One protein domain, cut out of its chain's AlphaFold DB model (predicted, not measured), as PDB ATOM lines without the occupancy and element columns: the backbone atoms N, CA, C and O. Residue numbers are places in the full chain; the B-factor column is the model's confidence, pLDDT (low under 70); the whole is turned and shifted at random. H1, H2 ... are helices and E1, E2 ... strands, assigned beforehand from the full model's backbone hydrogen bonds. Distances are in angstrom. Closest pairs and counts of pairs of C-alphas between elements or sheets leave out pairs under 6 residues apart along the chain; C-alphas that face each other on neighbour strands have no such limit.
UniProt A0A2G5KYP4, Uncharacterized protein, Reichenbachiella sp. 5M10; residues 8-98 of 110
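This is residues 8 to 98 of the 110 residues of an uncharacterized protein of Reichenbachiella sp. 5M10 (UniProt A0A2G5KYP4). A strongly twisted sheet of four strands makes one end of the domain and H3 the other end, with H1 between them, grazing the sheet and touching H3. H2 begins near the sheet and touches no helix, and the long link of residues 75 to 85 leads from it to H3. The printed part has 91 residues, with three named helices and four named strands in the order E1, H1, E2, E3, E4, H2, H3. The sheet runs E1, E4, E3, E2 and is mixed, and the class is mixed, helices and strands. The whole is compact, with a radius of gyration of the C-alphas of 13.5 A and spans of 42 by 31 by 18 A.

The longest strand is E3, residues 46 to 53, 21.5 A from first to last C-alpha. E4 is residues 57 to 62, 15.2 A. E1 is residues 8 to 12, 13.6 A, from C-alpha 8 at (129.896, 181.235, 178.091). E2 is residues 37 to 40, 10.5 A. H1 is residues 18 to 27 and H2 residues 65 to 74, each 14.3 A. H3 is residues 86 to 95, 14.1 A, ending at C-alpha 95 at (124.594, 159.085, 189.217).

E2, E3 and E4 form a meander, each strand the antiparallel neighbour of the one before, with hairpins E2 and E3, and E3 and E4. The pairing is staggered: E3 pairs with E2 over residues 46 to 49, where N 47 and O 39 are 2.8 A apart, and with E4 over residues 49 to 53, where N 59 and O 52 are 2.7 A apart. E1 is parallel to E4, with N 60 and O 9 at 2.8 A. E1, H1 and E2 make a split strand-helix-strand unit, two strands of one sheet that are not neighbours, with a helix between them along the chain and E4 and E3 between them in the sheet; its crossover is right-handed. H1 is on the sheet but only grazes it, with residues 20 to 27. H2 is only just on the sheet, with 5 pairs of C-alphas within 10 A, and only grazes it with residues 65 to 68. H1 and H3 touch, closest at the C-alphas of Leu 26 and Arg 89, 6.3 A, at a steep tilt of 63 degrees, opposite ways. H3 is not on the sheet, and H1 and H2 are apart. In H1, H2 and H3 every O i to N i+4 pair is within hydrogen-bond range.

The two C-alphas farthest apart are those of Gly 44 and Asp 87, 42.5 A. The printed part has no cut. The link from H2 to H3, with 11 residues, is long. The mean pLDDT of the printed part is 95.1, and no printed residue is under 70.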
ATOM      1  N   ARG A   8     129.066 180.934 176.923       91.75
ATOM      2  CA  ARG A   8     129.896 181.235 178.091       91.75
ATOM      3  C   ARG A   8     129.043 181.829 179.202       91.75
ATOM      4  O   ARG A   8     128.406 182.865 179.009       91.75
ATOM      5  N   VAL A   9     129.058 181.199 180.369       94.25
ATOM      6  CA  VAL A   9     128.301 181.622 181.550       94.25
ATOM      7  C   VAL A   9     129.273 181.887 182.689       94.25
ATOM      8  O   VAL A   9     130.022 181.006 183.084       94.25
ATOM      9  N   SER A  10     129.257 183.098 183.242       93.69
ATOM     10  CA  SER A  10     130.051 183.434 184.427       93.69
ATOM     11  C   SER A  10     129.133 183.613 185.629       93.69
ATOM     12  O   SER A  10     128.212 184.429 185.584       93.69
ATOM     13  N   GLN A  11     129.370 182.853 186.697       95.44
ATOM     14  CA  GLN A  11     128.571 182.901 187.925       95.44
ATOM     15  C   GLN A  11     129.408 182.530 189.154       95.44
ATOM     16  O   GLN A  11     130.555 182.134 189.013       95.44
ATOM     17  N   GLU A  12     128.891 182.777 190.357       96.38
ATOM     18  CA  GLU A  12     129.544 182.366 191.616       96.38
ATOM     19  C   GLU A  12     129.228 180.900 191.936       96.38
ATOM     20  O   GLU A  12     128.155 180.419 191.566       96.38
ATOM     21  N   TYR A  13     130.116 180.226 192.673       96.00
ATOM     22  CA  TYR A  13     129.905 178.842 193.122       96.00
ATOM     23  C   TYR A  13     128.597 178.648 193.911       96.00
ATOM     24  O   TYR A  13     127.846 177.700 193.695       96.00
ATOM     25  N   SER A  14     128.256 179.599 194.781       94.00
ATOM     26  CA  SER A  14     127.033 179.551 195.595       94.00
ATOM     27  C   SER A  14     125.734 179.564 194.778       94.00
ATOM     28  O   SER A  14     124.681 179.203 195.297       94.00
ATOM     29  N   LYS A  15     125.797 179.972 193.503       96.38
ATOM     30  CA  LYS A  15     124.650 180.052 192.585       96.38
ATOM     31  C   LYS A  15     124.543 178.845 191.652       96.38
ATOM     32  O   LYS A  15     123.637 178.815 190.821       96.38
ATOM     33  N   LEU A  16     125.469 177.889 191.740       96.19
ATOM     34  CA  LEU A  16     125.392 176.650 190.972       96.19
ATOM     35  C   LEU A  16     124.226 175.789 191.469       96.19
ATOM     36  O   LEU A  16     123.903 175.797 192.658       96.19
ATOM     37  N   SER A  17     123.623 175.031 190.552       96.56
ATOM     38  CA  SER A  17     122.739 173.926 190.921       96.56
ATOM     39  C   SER A  17     123.534 172.846 191.638       96.56
ATOM     40  O   SER A  17     124.731 172.694 191.383       96.56
ATOM     41  N   ASP A  18     122.865 172.077 192.489       96.69
ATOM     42  CA  ASP A  18     123.526 171.005 193.231       96.69
ATOM     43  C   ASP A  18     124.125 169.968 192.277       96.69
ATOM     44  O   ASP A  18     125.299 169.657 192.424       96.69
ATOM     45  N   ASP A  19     123.446 169.627 191.173       96.38
ATOM     46  CA  ASP A  19     124.027 168.738 190.155       96.38
ATOM     47  C   ASP A  19     125.361 169.227 189.584       96.38
ATOM     48  O   ASP A  19     126.276 168.447 189.351       96.38
ATOM     49  N   LEU A  20     125.494 170.538 189.363       96.19
ATOM     50  CA  LEU A  20     126.722 171.095 188.807       96.19
ATOM     51  C   LEU A  20     127.830 171.138 189.863       96.19
ATOM     52  O   LEU A  20     128.999 170.999 189.519       96.19
ATOM     53  N   LYS A  21     127.478 171.315 191.144       97.19
ATOM     54  CA  LYS A  21     128.444 171.197 192.241       97.19
ATOM     55  C   LYS A  21     128.932 169.760 192.354       97.19
ATOM     56  O   LYS A  21     130.135 169.567 192.362       97.19
ATOM     57  N   GLU A  22     128.035 168.778 192.385       97.56
ATOM     58  CA  GLU A  22     128.385 167.353 192.472       97.56
ATOM     59  C   GLU A  22     129.305 166.927 191.315       97.56
ATOM     60  O   GLU A  22     130.369 166.360 191.543       97.56
ATOM     61  N   GLN A  23     128.975 167.315 190.079       96.75
ATOM     62  CA  GLN A  23     129.831 167.080 188.911       96.75
ATOM     63  C   GLN A  23     131.206 167.753 189.029       96.75
ATOM     64  O   GLN A  23     132.221 167.157 188.678       96.75
ATOM     65  N   MET A  24     131.267 168.989 189.536       95.69
ATOM     66  CA  MET A  24     132.545 169.656 189.799       95.69
ATOM     67  C   MET A  24     133.350 168.943 190.888       95.69
ATOM     68  O   MET A  24     134.564 168.839 190.749       95.69
ATOM     69  N   LYS A  25     132.707 168.451 191.953       96.12
ATOM     70  CA  LYS A  25     133.375 167.672 193.005       96.12
ATOM     71  C   LYS A  25     133.996 166.404 192.427       96.12
ATOM     72  O   LYS A  25     135.130 166.087 192.763       96.12
ATOM     73  N   LEU A  26     133.276 165.732 191.528       95.69
ATOM     74  CA  LEU A  26     133.753 164.518 190.876       95.69
ATOM     75  C   LEU A  26     134.975 164.772 189.978       95.69
ATOM     76  O   LEU A  26     135.915 163.987 189.995       95.69
ATOM     77  N   VAL A  27     134.991 165.889 189.243       95.44
ATOM     78  CA  VAL A  27     136.130 166.288 188.392       95.44
ATOM     79  C   VAL A  27     137.320 166.806 189.208       95.44
ATOM     80  O   VAL A  27     138.467 166.617 188.813       95.44
ATOM     81  N   TYR A  28     137.073 167.457 190.347       94.75
ATOM     82  CA  TYR A  28     138.110 168.027 191.214       94.75
ATOM     83  C   TYR A  28     138.068 167.388 192.614       94.75
ATOM     84  O   TYR A  28     137.756 168.072 193.601       94.75
ATOM     85  N   PRO A  29     138.384 166.084 192.731       95.31
ATOM     86  CA  PRO A  29     138.256 165.355 193.988       95.31
ATOM     87  C   PRO A  29     139.255 165.828 195.050       95.31
ATOM     88  O   PRO A  29     138.988 165.688 196.233       95.31
ATOM     89  N   GLU A  30     140.374 166.435 194.648       94.06
ATOM     90  CA  GLU A  30     141.408 166.985 195.543       94.06
ATOM     91  C   GLU A  30     141.168 168.469 195.896       94.06
ATOM     92  O   GLU A  30     142.046 169.162 196.409       94.06
ATOM     93  N   GLY A  31     139.981 168.988 195.571       93.19
ATOM     94  CA  GLY A  31     139.576 170.355 195.871       93.19
ATOM     95  C   GLY A  31     139.833 171.364 194.749       93.19
ATOM     96  O   GLY A  31     140.497 171.112 193.747       93.19
ATOM     97  N   PHE A  32     139.252 172.553 194.917       94.69
ATOM     98  CA  PHE A  32     139.078 173.545 193.849       94.69
ATOM     99  C   PHE A  32     140.222 174.558 193.710       94.69
ATOM    100  O   PHE A  32     140.433 175.117 192.633       94.69
ATOM    101  N   SER A  33     140.949 174.843 194.791       93.56
ATOM    102  CA  SER A  33     141.857 175.998 194.873       93.56
ATOM    103  C   SER A  33     142.998 175.950 193.849       93.56
ATOM    104  O   SER A  33     143.381 176.994 193.316       93.56
ATOM    105  N   GLN A  34     143.485 174.753 193.521       91.38
ATOM    106  CA  GLN A  34     144.567 174.524 192.559       91.38
ATOM    107  C   GLN A  34     144.159 174.716 191.087       91.38
ATOM    108  O   GLN A  34     145.013 174.987 190.250       91.38
ATOM    109  N   PHE A  35     142.860 174.665 190.775       93.00
ATOM    110  CA  PHE A  35     142.333 174.780 189.406       93.00
ATOM    111  C   PHE A  35     141.861 176.199 189.052       93.00
ATOM    112  O   PHE A  35     141.286 176.442 187.986       93.00
ATOM    113  N   LEU A  36     142.074 177.165 189.950       94.62
ATOM    114  CA  LEU A  36     141.694 178.553 189.725       94.62
ATOM    115  C   LEU A  36     142.647 179.231 188.740       94.62
ATOM    116  O   LEU A  36     143.823 179.447 189.033       94.62
ATOM    117  N   PHE A  37     142.108 179.712 187.622       94.00
ATOM    118  CA  PHE A  37     142.815 180.634 186.739       94.00
ATOM    119  C   PHE A  37     142.339 182.070 186.969       94.00
ATOM    120  O   PHE A  37     141.218 182.324 187.421       94.00
ATOM    121  N   GLN A  38     143.193 183.037 186.637       94.00
ATOM    122  CA  GLN A  38     142.885 184.455 186.795       94.00
ATOM    123  C   GLN A  38     142.716 185.153 185.452       94.00
ATOM    124  O   GLN A  38     143.512 184.973 184.534       94.00
ATOM    125  N   TYR A  39     141.707 186.012 185.364       91.50
ATOM    126  CA  TYR A  39     141.473 186.861 184.204       91.50
ATOM    127  C   TYR A  39     140.962 188.237 184.621       91.50
ATOM    128  O   TYR A  39     140.373 188.417 185.686       91.50
ATOM    129  N   THR A  40     141.177 189.227 183.761       93.25
ATOM    130  CA  THR A  40     140.599 190.558 183.939       93.25
ATOM    131  C   THR A  40     139.250 190.599 183.236       93.25
ATOM    132  O   THR A  40     139.156 190.293 182.046       93.25
ATOM    133  N   ASN A  41     138.189 190.950 183.961       88.31
ATOM    134  CA  ASN A  41     136.868 191.101 183.361       88.31
ATOM    135  C   ASN A  41     136.742 192.435 182.594       88.31
ATOM    136  O   ASN A  41     137.641 193.276 182.602       88.31
ATOM    137  N   LYS A  42     135.595 192.649 181.939       88.00
ATOM    138  CA  LYS A  42     135.309 193.873 181.165       88.00
ATOM    139  C   LYS A  42     135.380 195.172 181.989       88.00
ATOM    140  O   LYS A  42     135.562 196.237 181.414       88.00
ATOM    141  N   ASP A  43     135.224 195.071 183.306       91.06
ATOM    142  CA  ASP A  43     135.235 196.191 184.248       91.06
ATOM    143  C   ASP A  43     136.653 196.476 184.789       91.06
ATOM    144  O   ASP A  43     136.838 197.364 185.618       91.06
ATOM    145  N   GLY A  44     137.668 195.730 184.334       92.69
ATOM    146  CA  GLY A  44     139.055 195.875 184.782       92.69
ATOM    147  C   GLY A  44     139.364 195.175 186.110       92.69
ATOM    148  O   GLY A  44     140.477 195.302 186.619       92.69
ATOM    149  N   ALA A  45     138.417 194.421 186.675       92.19
ATOM    150  CA  ALA A  45     138.622 193.676 187.912       92.19
ATOM    151  C   ALA A  45     139.328 192.341 187.640       92.19
ATOM    152  O   ALA A  45     138.979 191.622 186.701       92.19
ATOM    153  N   ARG A  46     140.300 191.992 188.493       93.94
ATOM    154  CA  ARG A  46     140.967 190.684 188.483       93.94
ATOM    155  C   ARG A  46     140.055 189.658 189.151       93.94
ATOM    156  O   ARG A  46     139.735 189.796 190.328       93.94
ATOM    157  N   ILE A  47     139.639 188.659 188.389       95.00
ATOM    158  CA  ILE A  47     138.723 187.598 188.800       95.00
ATOM    159  C   ILE A  47     139.473 186.270 188.782       95.00
ATOM    160  O   ILE A  47     140.206 186.001 187.833       95.00
ATOM    161  N   SER A  48     139.259 185.450 189.807       96.31
ATOM    162  CA  SER A  48     139.646 184.039 189.822       96.31
ATOM    163  C   SER A  48     138.428 183.177 189.489       96.31
ATOM    164  O   SER A  48     137.325 183.464 189.967       96.31
ATOM    165  N   ALA A  49     138.604 182.149 188.663       96.12
ATOM    166  CA  ALA A  49     137.539 181.211 188.333       96.12
ATOM    167  C   ALA A  49     138.066 179.821 187.960       96.12
ATOM    168  O   ALA A  49     139.198 179.690 187.507       96.12
ATOM    169  N   ILE A  50     137.208 178.812 188.096       95.25
ATOM    170  CA  ILE A  50     137.373 177.490 187.481       95.25
ATOM    171  C   ILE A  50     136.620 177.482 186.155       95.25
ATOM    172  O   ILE A  50     135.493 177.988 186.068       95.25
ATOM    173  N   ARG A  51     137.240 176.923 185.113       93.88
ATOM    174  CA  ARG A  51     136.553 176.630 183.855       93.88
ATOM    175  C   ARG A  51     135.955 175.233 183.953       93.88
ATOM    176  O   ARG A  51     136.691 174.290 184.176       93.88
ATOM    177  N   PHE A  52     134.654 175.124 183.721       94.75
ATOM    178  CA  PHE A  52     133.956 173.844 183.649       94.75
ATOM    179  C   PHE A  52     133.085 173.814 182.398       94.75
ATOM    180  O   PHE A  52     132.290 174.725 182.160       94.75
ATOM    181  N   GLU A  53     133.252 172.811 181.558       93.81
ATOM    182  CA  GLU A  53     132.617 172.712 180.256       93.81
ATOM    183  C   GLU A  53     131.583 171.590 180.230       93.81
ATOM    184  O   GLU A  53     131.861 170.457 180.585       93.81
ATOM    185  N   THR A  54     130.377 171.907 179.779       92.81
ATOM    186  CA  THR A  54     129.336 170.921 179.472       92.81
ATOM    187  C   THR A  54     129.126 170.861 177.963       92.81
ATOM    188  O   THR A  54     129.729 171.638 177.214       92.81
ATOM    189  N   ASP A  55     128.230 170.004 177.477       90.44
ATOM    190  CA  ASP A  55     127.880 169.975 176.049       90.44
ATOM    191  C   ASP A  55     127.347 171.315 175.529       90.44
ATOM    192  O   ASP A  55     127.607 171.706 174.392       90.44
ATOM    193  N   ALA A  56     126.623 172.053 176.372       88.94
ATOM    194  CA  ALA A  56     125.937 173.276 175.966       88.94
ATOM    195  C   ALA A  56     126.696 174.560 176.329       88.94
ATOM    196  O   ALA A  56     126.520 175.598 175.677       88.94
ATOM    197  N   LYS A  57     127.473 174.540 177.418       92.88
ATOM    198  CA  LYS A  57     127.975 175.758 178.065       92.88
ATOM    199  C   LYS A  57     129.410 175.612 178.532       92.88
ATOM    200  O   LYS A  57     129.828 174.559 178.987       92.88
ATOM    201  N   ILE A  58     130.126 176.730 178.508       93.69
ATOM    202  CA  ILE A  58     131.389 176.885 179.228       93.69
ATOM    203  C   ILE A  58     131.105 177.757 180.445       93.69
ATOM    204  O   ILE A  58     130.809 178.949 180.313       93.69
ATOM    205  N   TYR A  59     131.188 177.170 181.629       95.50
ATOM    206  CA  TYR A  59     131.058 177.864 182.896       95.50
ATOM    207  C   TYR A  59     132.406 178.424 183.345       95.50
ATOM    208  O   TYR A  59     133.422 177.739 183.326       95.50
ATOM    209  N   LEU A  60     132.393 179.684 183.772       95.25
ATOM    210  CA  LEU A  60     133.457 180.316 184.542       95.25
ATOM    211  C   LEU A  60     132.935 180.515 185.964       95.25
ATOM    212  O   LEU A  60     132.247 181.507 186.248       95.25
ATOM    213  N   ILE A  61     133.212 179.542 186.828       97.00
ATOM    214  CA  ILE A  61     132.762 179.537 188.219       97.00
ATOM    215  C   ILE A  61     133.720 180.376 189.052       97.00
ATOM    216  O   ILE A  61     134.864 179.996 189.275       97.00
ATOM    217  N   ARG A  62     133.246 181.532 189.509       96.44
ATOM    218  CA  ARG A  62     134.034 182.520 190.244       96.44
ATOM    219  C   ARG A  62     134.059 182.194 191.732       96.44
ATOM    220  O   ARG A  62     132.998 182.014 192.333       96.44
ATOM    221  N   MET A  63     135.261 182.195 192.291       95.75
ATOM    222  CA  MET A  63     135.550 182.130 193.723       95.75
ATOM    223  C   MET A  63     136.999 182.571 193.963       95.75
ATOM    224  O   MET A  63     137.844 182.472 193.067       95.75
ATOM    225  N   SER A  64     137.299 183.080 195.150       95.81
ATOM    226  CA  SER A  64     138.674 183.270 195.615       95.81
ATOM    227  C   SER A  64     139.300 181.941 196.054       95.81
ATOM    228  O   SER A  64     138.595 180.968 196.303       95.81
ATOM    229  N   ALA A  65     140.630 181.900 196.176       94.69
ATOM    230  CA  ALA A  65     141.322 180.716 196.693       94.69
ATOM    231  C   ALA A  65     140.875 180.370 198.123       94.69
ATOM    232  O   ALA A  65     140.625 179.210 198.416       94.69
ATOM    233  N   LEU A  66     140.674 181.390 198.966       96.06
ATOM    234  CA  LEU A  66     140.168 181.202 200.325       96.06
ATOM    235  C   LEU A  66     138.745 180.629 200.330       96.06
ATOM    236  O   LEU A  66     138.455 179.727 201.104       96.06
ATOM    237  N   GLU A  67     137.857 181.137 199.468       96.31
ATOM    238  CA  GLU A  67     136.506 180.579 199.334       96.31
ATOM    239  C   GLU A  67     136.547 179.133 198.838       96.31
ATOM    240  O   GLU A  67     135.785 178.318 199.336       96.31
ATOM    241  N   ALA A  68     137.437 178.802 197.898       96.44
ATOM    242  CA  ALA A  68     137.617 177.433 197.426       96.44
ATOM    243  C   ALA A  68     138.024 176.488 198.569       96.44
ATOM    244  O   ALA A  68     137.407 175.444 198.731       96.44
ATOM    245  N   GLU A  69     139.002 176.870 199.393       96.06
ATOM    246  CA  GLU A  69     139.418 176.081 200.563       96.06
ATOM    247  C   GLU A  69     138.293 175.947 201.600       96.06
ATOM    248  O   GLU A  69     138.072 174.864 202.134       96.06
ATOM    249  N   GLN A  70     137.547 177.027 201.858       96.69
ATOM    250  CA  GLN A  70     136.410 177.013 202.784       96.69
ATOM    251  C   GLN A  70     135.268 176.130 202.289       96.69
ATOM    252  O   GLN A  70     134.721 175.367 203.074       96.69
ATOM    253  N   ILE A  71     134.937 176.193 200.995       96.06
ATOM    254  CA  ILE A  71     133.918 175.334 200.388       96.06
ATOM    255  C   ILE A  71     134.244 173.868 200.661       96.06
ATOM    256  O   ILE A  71     133.354 173.143 201.067       96.06
ATOM    257  N   ILE A  72     135.497 173.450 200.473       96.31
ATOM    258  CA  ILE A  72     135.909 172.064 200.725       96.31
ATOM    259  C   ILE A  72     135.863 171.742 202.224       96.31
ATOM    260  O   ILE A  72     135.312 170.720 202.613       96.31
ATOM    261  N   ALA A  73     136.387 172.628 203.075       96.31
ATOM    262  CA  ALA A  73     136.453 172.400 204.519       96.31
ATOM    263  C   ALA A  73     135.076 172.348 205.212       96.31
ATOM    264  O   ALA A  73     134.924 171.648 206.214       96.31
ATOM    265  N   ASP A  74     134.089 173.095 204.711       96.62
ATOM    266  CA  ASP A  74     132.722 173.136 205.248       96.62
ATOM    267  C   ASP A  74     131.794 172.070 204.625       96.62
ATOM    268  O   ASP A  74     130.650 171.916 205.064       96.62
ATOM    269  N   ASP A  75     132.248 171.339 203.604       96.50
ATOM    270  CA  ASP A  75     131.430 170.388 202.852       96.50
ATOM    271  C   ASP A  75     131.646 168.952 203.339       96.50
ATOM    272  O   ASP A  75     132.744 168.403 203.303       96.50
ATOM    273  N   SER A  76     130.562 168.322 203.795       97.00
ATOM    274  CA  SER A  76     130.589 166.974 204.366       97.00
ATOM    275  C   SER A  76     130.964 165.880 203.371       97.00
ATOM    276  O   SER A  76     131.183 164.741 203.783       97.00
ATOM    277  N   ASP A  77     130.983 166.172 202.075       97.69
ATOM    278  CA  ASP A  77     131.394 165.213 201.051       97.69
ATOM    279  C   ASP A  77     132.907 164.997 201.036       97.69
ATOM    280  O   ASP A  77     133.369 163.983 200.520       97.69
ATOM    281  N   TYR A  78     133.667 165.910 201.640       97.50
ATOM    282  CA  TYR A  78     135.117 165.852 201.725       97.50
ATOM    283  C   TYR A  78     135.579 165.349 203.095       97.50
ATOM    284  O   TYR A  78     134.895 165.486 204.114       97.50
ATOM    285  N   ASP A  79     136.744 164.713 203.118       96.25
ATOM    286  CA  ASP A  79     137.404 164.293 204.345       96.25
ATOM    287  C   ASP A  79     138.224 165.430 204.984       96.25
ATOM    288  O   ASP A  79     138.272 166.567 204.514       96.25
ATOM    289  N   SER A  80     138.879 165.128 206.108       93.75
ATOM    290  CA  SER A  80     139.692 166.110 206.840       93.75
ATOM    291  C   SER A  80     140.974 166.530 206.112       93.75
ATOM    292  O   SER A  80     141.627 167.476 206.555       93.75
ATOM    293  N   GLU A  81     141.352 165.829 205.047       93.25
ATOM    294  CA  GLU A  81     142.495 166.160 204.197       93.25
ATOM    295  C   GLU A  81     142.070 166.959 202.952       93.25
ATOM    296  O   GLU A  81     142.930 167.469 202.235       93.25
ATOM    297  N   GLY A  82     140.761 167.156 202.748       93.69
ATOM    298  CA  GLY A  82     140.200 167.909 201.632       93.69
ATOM    299  C   GLY A  82     139.978 167.071 200.375       93.69
ATOM    300  O   GLY A  82     139.785 167.649 199.304       93.69
ATOM    301  N   TYR A  83     139.983 165.739 200.493       96.44
ATOM    302  CA  TYR A  83     139.674 164.826 199.394       96.44
ATOM    303  C   TYR A  83     138.210 164.402 199.424       96.44
ATOM    304  O   TYR A  83     137.631 164.183 200.489       96.44
ATOM    305  N   LEU A  84     137.596 164.294 198.245       97.25
ATOM    306  CA  LEU A  84     136.245 163.769 198.099       97.25
ATOM    307  C   LEU A  84     136.218 162.336 198.636       97.25
ATOM    308  O   LEU A  84     137.013 161.496 198.206       97.25
ATOM    309  N   ARG A  85     135.309 162.057 199.573       98.12
ATOM    310  CA  ARG A  85     135.202 160.735 200.198       98.12
ATOM    311  C   ARG A  85     134.865 159.680 199.146       98.12
ATOM    312  O   ARG A  85     134.000 159.907 198.305       98.12
ATOM    313  N   GLU A  86     135.515 158.517 199.229       96.94
ATOM    314  CA  GLU A  86     135.336 157.424 198.259       96.94
ATOM    315  C   GLU A  86     133.866 157.004 198.123       96.94
ATOM    316  O   GLU A  86     133.389 156.833 197.009       96.94
ATOM    317  N   ASP A  87     133.115 156.939 199.232       97.31
ATOM    318  CA  ASP A  87     131.690 156.585 199.200       97.31
ATOM    319  C   ASP A  87     130.846 157.591 198.406       97.31
ATOM    320  O   ASP A  87     129.954 157.207 197.655       97.31
ATOM    321  N   VAL A  88     131.162 158.880 198.530       98.00
ATOM    322  CA  VAL A  88     130.462 159.946 197.805       98.00
ATOM    323  C   VAL A  88     130.882 159.974 196.340       98.00
ATOM    324  O   VAL A  88     130.060 160.224 195.459       98.00
ATOM    325  N   ARG A  89     132.165 159.715 196.071       96.25
ATOM    326  CA  ARG A  89     132.682 159.602 194.710       96.25
ATOM    327  C   ARG A  89     131.955 158.493 193.952       96.25
ATOM    328  O   ARG A  89     131.441 158.778 192.876       96.25
ATOM    329  N   ASP A  90     131.873 157.292 194.522       97.31
ATOM    330  CA  ASP A  90     131.192 156.147 193.906       97.31
ATOM    331  C   ASP A  90     129.715 156.477 193.598       97.31
ATOM    332  O   ASP A  90     129.227 156.201 192.498       97.31
ATOM    333  N   ASP A  91     129.015 157.133 194.534       97.62
ATOM    334  CA  ASP A  91     127.623 157.570 194.352       97.62
ATOM    335  C   ASP A  91     127.475 158.572 193.188       97.62
ATOM    336  O   ASP A  91     126.536 158.482 192.390       97.62
ATOM    337  N   TYR A  92     128.395 159.536 193.065       97.19
ATOM    338  CA  TYR A  92     128.387 160.509 191.969       97.19
ATOM    339  C   TYR A  92     128.803 159.894 190.627       97.19
ATOM    340  O   TYR A  92     128.217 160.256 189.604       97.19
ATOM    341  N   GLU A  93     129.756 158.958 190.607       95.62
ATOM    342  CA  GLU A  93     130.149 158.219 189.398       95.62
ATOM    343  C   GLU A  93     128.977 157.392 188.848       95.62
ATOM    344  O   GLU A  93     128.736 157.417 187.640       95.62
ATOM    345  N   ASP A  94     128.188 156.734 189.707       97.06
ATOM    346  CA  ASP A  94     126.968 156.028 189.286       97.06
ATOM    347  C   ASP A  94     125.901 157.011 188.770       97.06
ATOM    348  O   ASP A  94     125.403 156.865 187.646       97.06
ATOM    349  N   LYS A  95     125.616 158.073 189.542       97.56
ATOM    350  CA  LYS A  95     124.594 159.085 189.217       97.56
ATOM    351  C   LYS A  95     124.856 159.799 187.888       97.56
ATOM    352  O   LYS A  95     123.904 160.136 187.181       97.56
ATOM    353  N   TYR A  96     126.122 160.060 187.564       96.31
ATOM    354  CA  TYR A  96     126.533 160.798 186.369       96.31
ATOM    355  C   TYR A  96     127.245 159.932 185.323       96.31
ATOM    356  O   TYR A  96     127.893 160.472 184.427       96.31
ATOM    357  N   SER A  97     127.076 158.610 185.385       94.62
ATOM    358  CA  SER A  97     127.695 157.652 184.456       94.62
ATOM    359  C   SER A  97     127.367 157.898 182.974       94.62
ATOM    360  O   SER A  97     128.187 157.599 182.110       94.62
ATOM    361  N   ASP A  98     126.209 158.494 182.667       94.19
ATOM    362  CA  ASP A  98     125.788 158.857 181.304       94.19
ATOM    363  C   ASP A  98     126.286 160.250 180.840       94.19
ATOM    364  O   ASP A  98     125.893 160.731 179.773       94.19
TER     365      ASP A  98